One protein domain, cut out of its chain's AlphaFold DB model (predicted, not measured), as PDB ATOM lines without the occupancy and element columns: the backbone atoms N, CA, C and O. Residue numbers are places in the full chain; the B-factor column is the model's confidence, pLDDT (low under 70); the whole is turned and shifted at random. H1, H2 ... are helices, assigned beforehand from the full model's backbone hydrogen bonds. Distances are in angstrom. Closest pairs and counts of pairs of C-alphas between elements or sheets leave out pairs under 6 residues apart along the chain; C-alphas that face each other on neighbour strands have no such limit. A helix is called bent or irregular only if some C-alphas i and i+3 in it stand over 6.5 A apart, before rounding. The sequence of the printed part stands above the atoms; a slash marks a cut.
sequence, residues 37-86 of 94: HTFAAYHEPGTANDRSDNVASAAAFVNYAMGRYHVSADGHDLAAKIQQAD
ATOM      1  N   HIS A  37     260.343  96.332 157.382       68.25
ATOM      2  CA  HIS A  37     261.116  97.439 156.818       68.25
ATOM      3  C   HIS A  37     262.543  97.471 157.376       68.25
ATOM      4  O   HIS A  37     263.498  97.635 156.624       68.25
ATOM      5  N   THR A  38     262.702  97.262 158.686       70.38
ATOM      6  CA  THR A  38     264.031  97.179 159.306       70.38
ATOM      7  C   THR A  38     264.794  95.958 158.799       70.38
ATOM      8  O   THR A  38     265.967  96.075 158.478       70.38
ATOM      9  N   PHE A  39     264.135  94.804 158.657       74.12
ATOM     10  CA  PHE A  39     264.790  93.611 158.115       74.12
ATOM     11  C   PHE A  39     265.304  93.855 156.695       74.12
ATOM     12  O   PHE A  39     266.467  93.600 156.430       74.12
ATOM     13  N   ALA A  40     264.479  94.420 155.810       79.00
ATOM     14  CA  ALA A  40     264.890  94.709 154.438       79.00
ATOM     15  C   ALA A  40     266.040  95.729 154.358       79.00
ATOM     16  O   ALA A  40     266.920  95.593 153.517       79.00
ATOM     17  N   ALA A  41     266.051  96.737 155.237       84.19
ATOM     18  CA  ALA A  41     267.093  97.763 155.251       84.19
ATOM     19  C   ALA A  41     268.465  97.246 155.718       84.19
ATOM     20  O   ALA A  41     269.484  97.817 155.340       84.19
ATOM     21  N   TYR A  42     268.487  96.197 156.542       83.19
ATOM     22  CA  TYR A  42     269.711  95.639 157.128       83.19
ATOM     23  C   TYR A  42     269.974  94.191 156.696       83.19
ATOM     24  O   TYR A  42     270.866  93.545 157.241       83.19
ATOM     25  N   HIS A  43     269.210  93.684 155.725       87.12
ATOM     26  CA  HIS A  43     269.339  92.328 155.199       87.12
ATOM     27  C   HIS A  43     270.757  92.085 154.691       87.12
ATOM     28  O   HIS A  43     271.323  92.934 154.004       87.12
ATOM     29  N   GLU A  44     271.316  90.925 155.032       85.06
ATOM     30  CA  GLU A  44     272.629  90.521 154.546       85.06
ATOM     31  C   GLU A  44     272.486  89.829 153.183       85.06
ATOM     32  O   GLU A  44     271.865  88.755 153.102       85.06
ATOM     33  N   PRO A  45     273.061  90.397 152.106       84.19
ATOM     34  CA  PRO A  45     273.038  89.773 150.793       84.19
ATOM     35  C   PRO A  45     273.626  88.356 150.838       84.19
ATOM     36  O   PRO A  45     274.696  88.127 151.388       84.19
ATOM     37  N   GLY A  46     272.929  87.389 150.238       81.88
ATOM     38  CA  GLY A  46     273.332  85.976 150.267       81.88
ATOM     39  C   GLY A  46     272.663  85.145 151.368       81.88
ATOM     40  O   GLY A  46     272.782  83.922 151.348       81.88
ATOM     41  N   THR A  47     271.900  85.771 152.268       82.88
ATOM     42  CA  THR A  47     270.970  85.069 153.168       82.88
ATOM     43  C   THR A  47     269.554  85.009 152.584       82.88
ATOM     44  O   THR A  47     269.233  85.704 151.615       82.88
ATOM     45  N   ALA A  48     268.686  84.164 153.153       79.81
ATOM     46  CA  ALA A  48     267.292  84.063 152.725       79.81
ATOM     47  C   ALA A  48     266.574  85.419 152.842       79.81
ATOM     48  O   ALA A  48     266.766  86.154 153.805       79.81
ATOM     49  N   ASN A  49     265.697  85.748 151.889       79.00
ATOM     50  CA  ASN A  49     264.847  86.943 151.978       79.00
ATOM     51  C   ASN A  49     263.588  86.666 152.824       79.00
ATOM     52  O   ASN A  49     262.460  86.960 152.426       79.00
ATOM     53  N   ASP A  50     263.788  86.015 153.968       71.44
ATOM     54  CA  ASP A  50     262.739  85.614 154.893       71.44
ATOM     55  C   ASP A  50     263.181  85.926 156.323       71.44
ATOM     56  O   ASP A  50     264.227  85.481 156.784       71.44
ATOM     57  N   ARG A  51     262.362  86.691 157.041       64.81
ATOM     58  CA  ARG A  51     262.595  87.061 158.444       64.81
ATOM     59  C   ARG A  51     262.265  85.921 159.418       64.81
ATOM     60  O   ARG A  51     262.493  86.044 160.611       64.81
ATOM     61  N   SER A  52     261.666  84.833 158.947       64.88
ATOM     62  CA  SER A  52     261.543  83.604 159.734       64.88
ATOM     63  C   SER A  52     262.771  82.699 159.602       64.88
ATOM     64  O   SER A  52     262.928  81.767 160.389       64.88
ATOM     65  N   ASP A  53     263.674  82.993 158.657       73.94
ATOM     66  CA  ASP A  53     264.963  82.322 158.574       73.94
ATOM     67  C   ASP A  53     265.896  82.846 159.669       73.94
ATOM     68  O   ASP A  53     266.128  84.053 159.812       73.94
ATOM     69  N   ASN A  54     266.433  81.920 160.460       71.06
ATOM     70  CA  ASN A  54     267.273  82.254 161.606       71.06
ATOM     71  C   ASN A  54     268.585  82.921 161.178       71.06
ATOM     72  O   ASN A  54     269.052  83.839 161.852       71.06
ATOM     73  N   VAL A  55     269.175  82.484 160.061       75.06
ATOM     74  CA  VAL A  55     270.461  83.008 159.582       75.06
ATOM     75  C   VAL A  55     270.278  84.425 159.054       75.06
ATOM     76  O   VAL A  55     271.008  85.330 159.459       75.06
ATOM     77  N   ALA A  56     269.265  84.646 158.217       76.38
ATOM     78  CA  ALA A  56     268.951  85.965 157.682       76.38
ATOM     79  C   ALA A  56     268.563  86.957 158.786       76.38
ATOM     80  O   ALA A  56     268.975  88.117 158.758       76.38
ATOM     81  N   SER A  57     267.811  86.504 159.790       72.56
ATOM     82  CA  SER A  57     267.389  87.349 160.914       72.56
ATOM     83  C   SER A  57     268.543  87.729 161.832       72.56
ATOM     84  O   SER A  57     268.649  88.891 162.225       72.56
ATOM     85  N   ALA A  58     269.435  86.785 162.138       75.25
ATOM     86  CA  ALA A  58     270.629  87.064 162.928       75.25
ATOM     87  C   ALA A  58     271.565  88.036 162.196       75.25
ATOM     88  O   ALA A  58     272.034  89.005 162.793       75.25
ATOM     89  N   ALA A  59     271.785  87.827 160.895       81.25
ATOM     90  CA  ALA A  59     272.620  88.710 160.089       81.25
ATOM     91  C   ALA A  59     272.035  90.133 160.017       81.25
ATOM     92  O   ALA A  59     272.736  91.111 160.285       81.25
ATOM     93  N   ALA A  60     270.723  90.252 159.780       81.25
ATOM     94  CA  ALA A  60     270.042  91.543 159.774       81.25
ATOM     95  C   ALA A  60     270.098  92.258 161.135       81.25
ATOM     96  O   ALA A  60     270.233  93.483 161.190       81.25
ATOM     97  N   PHE A  61     270.039  91.512 162.244       78.19
ATOM     98  CA  PHE A  61     270.211  92.088 163.575       78.19
ATOM     99  C   PHE A  61     271.617  92.640 163.796       78.19
ATOM    100  O   PHE A  61     271.751  93.759 164.290       78.19
ATOM    101  N   VAL A  62     272.654  91.888 163.424       80.19
ATOM    102  CA  VAL A  62     274.050  92.328 163.567       80.19
ATOM    103  C   VAL A  62     274.279  93.611 162.766       80.19
ATOM    104  O   VAL A  62     274.766  94.600 163.316       80.19
ATOM    105  N   ASN A  63     273.817  93.655 161.515       83.38
ATOM    106  CA  ASN A  63     273.908  94.842 160.663       83.38
ATOM    107  C   ASN A  63     273.174  96.052 161.254       83.38
ATOM    108  O   ASN A  63     273.695  97.169 161.250       83.38
ATOM    109  N   TYR A  64     271.990  95.841 161.823       82.12
ATOM    110  CA  TYR A  64     271.248  96.892 162.514       82.12
ATOM    111  C   TYR A  64     271.933  97.363 163.796       82.12
ATOM    112  O   TYR A  64     272.012  98.565 164.039       82.12
ATOM    113  N   ALA A  65     272.447  96.451 164.618       78.94
ATOM    114  CA  ALA A  65     273.159  96.781 165.847       78.94
ATOM    115  C   ALA A  65     274.393  97.648 165.550       78.94
ATOM    116  O   ALA A  65     274.606  98.681 166.194       78.94
ATOM    117  N   MET A  66     275.154  97.287 164.516       82.12
ATOM    118  CA  MET A  66     276.302  98.065 164.053       82.12
ATOM    119  C   MET A  66     275.880  99.404 163.428       82.12
ATOM    120  O   MET A  66     276.444 100.442 163.760       82.12
ATOM    121  N   GLY A  67     274.865  99.424 162.561       82.69
ATOM    122  CA  GLY A  67     274.462 100.640 161.846       82.69
ATOM    123  C   GLY A  67     273.712 101.660 162.707       82.69
ATOM    124  O   GLY A  67     273.949 102.862 162.597       82.69
ATOM    125  N   ARG A  68     272.808 101.200 163.579       78.69
ATOM    126  CA  ARG A  68     271.915 102.063 164.372       78.69
ATOM    127  C   ARG A  68     272.464 102.410 165.749       78.69
ATOM    128  O   ARG A  68     272.178 103.502 166.247       78.69
ATOM    129  N   TYR A  69     273.172 101.473 166.373       74.31
ATOM    130  CA  TYR A  69     273.689 101.611 167.735       74.31
ATOM    131  C   TYR A  69     275.215 101.676 167.782       74.31
ATOM    132  O   TYR A  69     275.768 101.857 168.863       74.31
ATOM    133  N   HIS A  70     275.896 101.582 166.633       82.44
ATOM    134  CA  HIS A  70     277.356 101.606 166.533       82.44
ATOM    135  C   HIS A  70     278.026 100.524 167.377       82.44
ATOM    136  O   HIS A  70     279.115 100.748 167.902       82.44
ATOM    137  N   VAL A  71     277.361  99.379 167.551       77.88
ATOM    138  CA  VAL A  71     277.940  98.201 168.208       77.88
ATOM    139  C   VAL A  71     279.211  97.799 167.467       77.88
ATOM    140  O   VAL A  71     279.268  97.855 166.238       77.88
ATOM    141  N   SER A  72     280.245  97.457 168.224       78.06
ATOM    142  CA  SER A  72     281.520  97.014 167.686       78.06
ATOM    143  C   SER A  72     281.352  95.706 166.914       78.06
ATOM    144  O   SER A  72     280.518  94.869 167.261       78.06
ATOM    145  N   ALA A  73     282.165  95.504 165.879       76.31
ATOM    146  CA  ALA A  73     282.082  94.319 165.023       76.31
ATOM    147  C   ALA A  73     282.334  93.000 165.785       76.31
ATOM    148  O   ALA A  73     281.848  91.948 165.382       76.31
ATOM    149  N   ASP A  74     283.066  93.049 166.900       75.62
ATOM    150  CA  ASP A  74     283.299  91.917 167.807       75.62
ATOM    151  C   ASP A  74     282.187  91.735 168.863       75.62
ATOM    152  O   ASP A  74     282.232  90.797 169.659       75.62
ATOM    153  N   GLY A  75     281.179  92.616 168.882       67.25
ATOM    154  CA  GLY A  75     279.974  92.509 169.705       67.25
ATOM    155  C   GLY A  75     280.169  92.753 171.204       67.25
ATOM    156  O   GLY A  75     279.215  92.585 171.966       67.25
ATOM    157  N   HIS A  76     281.364  93.152 171.654       74.19
ATOM    158  CA  HIS A  76     281.679  93.258 173.087       74.19
ATOM    159  C   HIS A  76     280.838  94.313 173.830       74.19
ATOM    160  O   HIS A  76     280.643  94.220 175.040       74.19
ATOM    161  N   ASP A  77     280.328  95.313 173.113       73.69
ATOM    162  CA  ASP A  77     279.549  96.434 173.640       73.69
ATOM    163  C   ASP A  77     278.052  96.344 173.296       73.69
ATOM    164  O   ASP A  77     277.300  97.282 173.573       73.69
ATOM    165  N   LEU A  78     277.596  95.209 172.753       67.38
ATOM    166  CA  LEU A  78     276.206  94.992 172.346       67.38
ATOM    167  C   LEU A  78     275.226  95.264 173.495       67.38
ATOM    168  O   LEU A  78     274.322  96.081 173.347       67.38
ATOM    169  N   ALA A  79     275.437  94.642 174.658       64.12
ATOM    170  CA  ALA A  79     274.586  94.834 175.837       64.12
ATOM    171  C   ALA A  79     274.715  96.248 176.440       64.12
ATOM    172  O   ALA A  79     273.773  96.780 177.026       64.12
ATOM    173  N   ALA A  80     275.873  96.893 176.268       68.38
ATOM    174  CA  ALA A  80     276.087  98.257 176.742       68.38
ATOM    175  C   ALA A  80     275.343  99.292 175.881       68.38
ATOM    176  O   ALA A  80     274.825 100.273 176.418       68.38
ATOM    177  N   LYS A  81     275.282  99.072 174.561       68.81
ATOM    178  CA  LYS A  81     274.699  99.994 173.571       68.81
ATOM    179  C   LYS A  81     273.239  99.704 173.252       68.81
ATOM    180  O   LYS A  81     272.486 100.624 172.938       68.81
ATOM    181  N   ILE A  82     272.821  98.450 173.376       68.12
ATOM    182  CA  ILE A  82     271.439  98.014 173.208       68.12
ATOM    183  C   ILE A  82     270.955  97.518 174.563       68.12
ATOM    184  O   ILE A  82     271.069  96.345 174.898       68.12
ATOM    185  N   GLN A  83     270.370  98.426 175.345       58.75
ATOM    186  CA  GLN A  83     269.847  98.110 176.678       58.75
ATOM    187  C   GLN A  83     268.790  96.987 176.653       58.75
ATOM    188  O   GLN A  83     268.649  96.261 177.627       58.75
ATOM    189  N   GLN A  84     268.073  96.817 175.538       53.66
ATOM    190  CA  GLN A  84     267.111  95.725 175.338       53.66
ATOM    191  C   GLN A  84     267.772  94.360 175.068       53.66
ATOM    192  O   GLN A  84     267.110  93.337 175.192       53.66
ATOM    193  N   ALA A  85     269.062  94.341 174.723       48.72
ATOM    194  CA  ALA A  85     269.874  93.133 174.589       48.72
ATOM    195  C   ALA A  85     270.622  92.786 175.891       48.72
ATOM    196  O   ALA A  85     271.358  91.804 175.929       48.72
ATOM    197  N   ASP A  86     270.449  93.583 176.953       46.84
ATOM    198  CA  ASP A  86     270.997  93.314 178.280       46.84
ATOM    199  C   ASP A  86     269.937  92.619 179.157       46.84
ATOM    200  O   ASP A  86     269.035  93.277 179.684       46.84
TER     201      ASP A  86
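AT A GLANCE: This is residues 37 to 86 of the 94 residues of an uncharacterized protein of Mycolicibacterium fortuitum (UniProt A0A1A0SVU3). One longer helix, H2, runs through the middle of this small domain. Short H1 stands crosswise to it, with its last residue, Tyr 42, close to Ala 60 of H2, while the four-residue H3 lies near the last residue of H2, Tyr 69. The chain between H1 and H2 makes a wide loop, residues 43 to 53, before it enters H2, and a second loop, residues 70 to 77, leads from H2 to H3. The printed part has 50 residues with three named helices, in the order H1, H2, H3, and no named strand; the class is all helix. The whole is compact, with a radius of gyration of the C-alphas of 10.9 A, and its outline is elongated, spanning 29 by 19 by 16 A.

HOW THE PARTS SIT: H1, residues 37 to 42, touches H2, residues 54 to 69, with 8 pairs of C-alphas within 8 A. The closest C-alphas of the two are those of Tyr 42 and Ala 60, 4.9 A apart. H2 touches H1 with residues 57 to 64 alone. The lines of H1 and H2 are about perpendicular, at 84 degrees, and their centres are 9.1 A apart. H3, residues 78 to 81, is close to H2 but not clearly touching it, with 2 pairs of C-alphas within 8 A. The closest C-alphas of H2 and H3 are those of Tyr 69 and Lys 81, 6.1 A apart, while the centres are 13.6 A apart. H1 and H3 are apart. In H1 and H2 every O i to N i+4 pair is within hydrogen-bond range; H3 is too short for such a pair, and its one O i to N i+3 pair is within range.

IN THESE COORDINATES: H1 begins at C-alpha 37 at (261.116, 97.439, 156.818) and measures 8.8 A from first to last C-alpha. H2 is the longest helix, with 16 residues and 21.3 A from C-alpha 54 at (267.273, 82.254, 161.606) to C-alpha 69 at (273.689, 101.611, 167.735). H3 measures 5.4 A and ends at C-alpha 81 at (274.699, 99.994, 173.571). None of the three is bent.

THE WHOLE: The two C-alphas farthest apart are those of Asn 49 and Ala 80, at 29.5 A, and the first and last printed C-alphas, of His 37 and Asp 86, are 24.0 A apart. The printed part has no cut. The link from H1 to H2, 11 residues, is long, and the link from H2 to H3, 8 residues, is short. The mean pLDDT of the printed part is 74.4. It is under 70 at residue 37, residues 51 to 52, residue 75 and residues 78 to 86, which include H3.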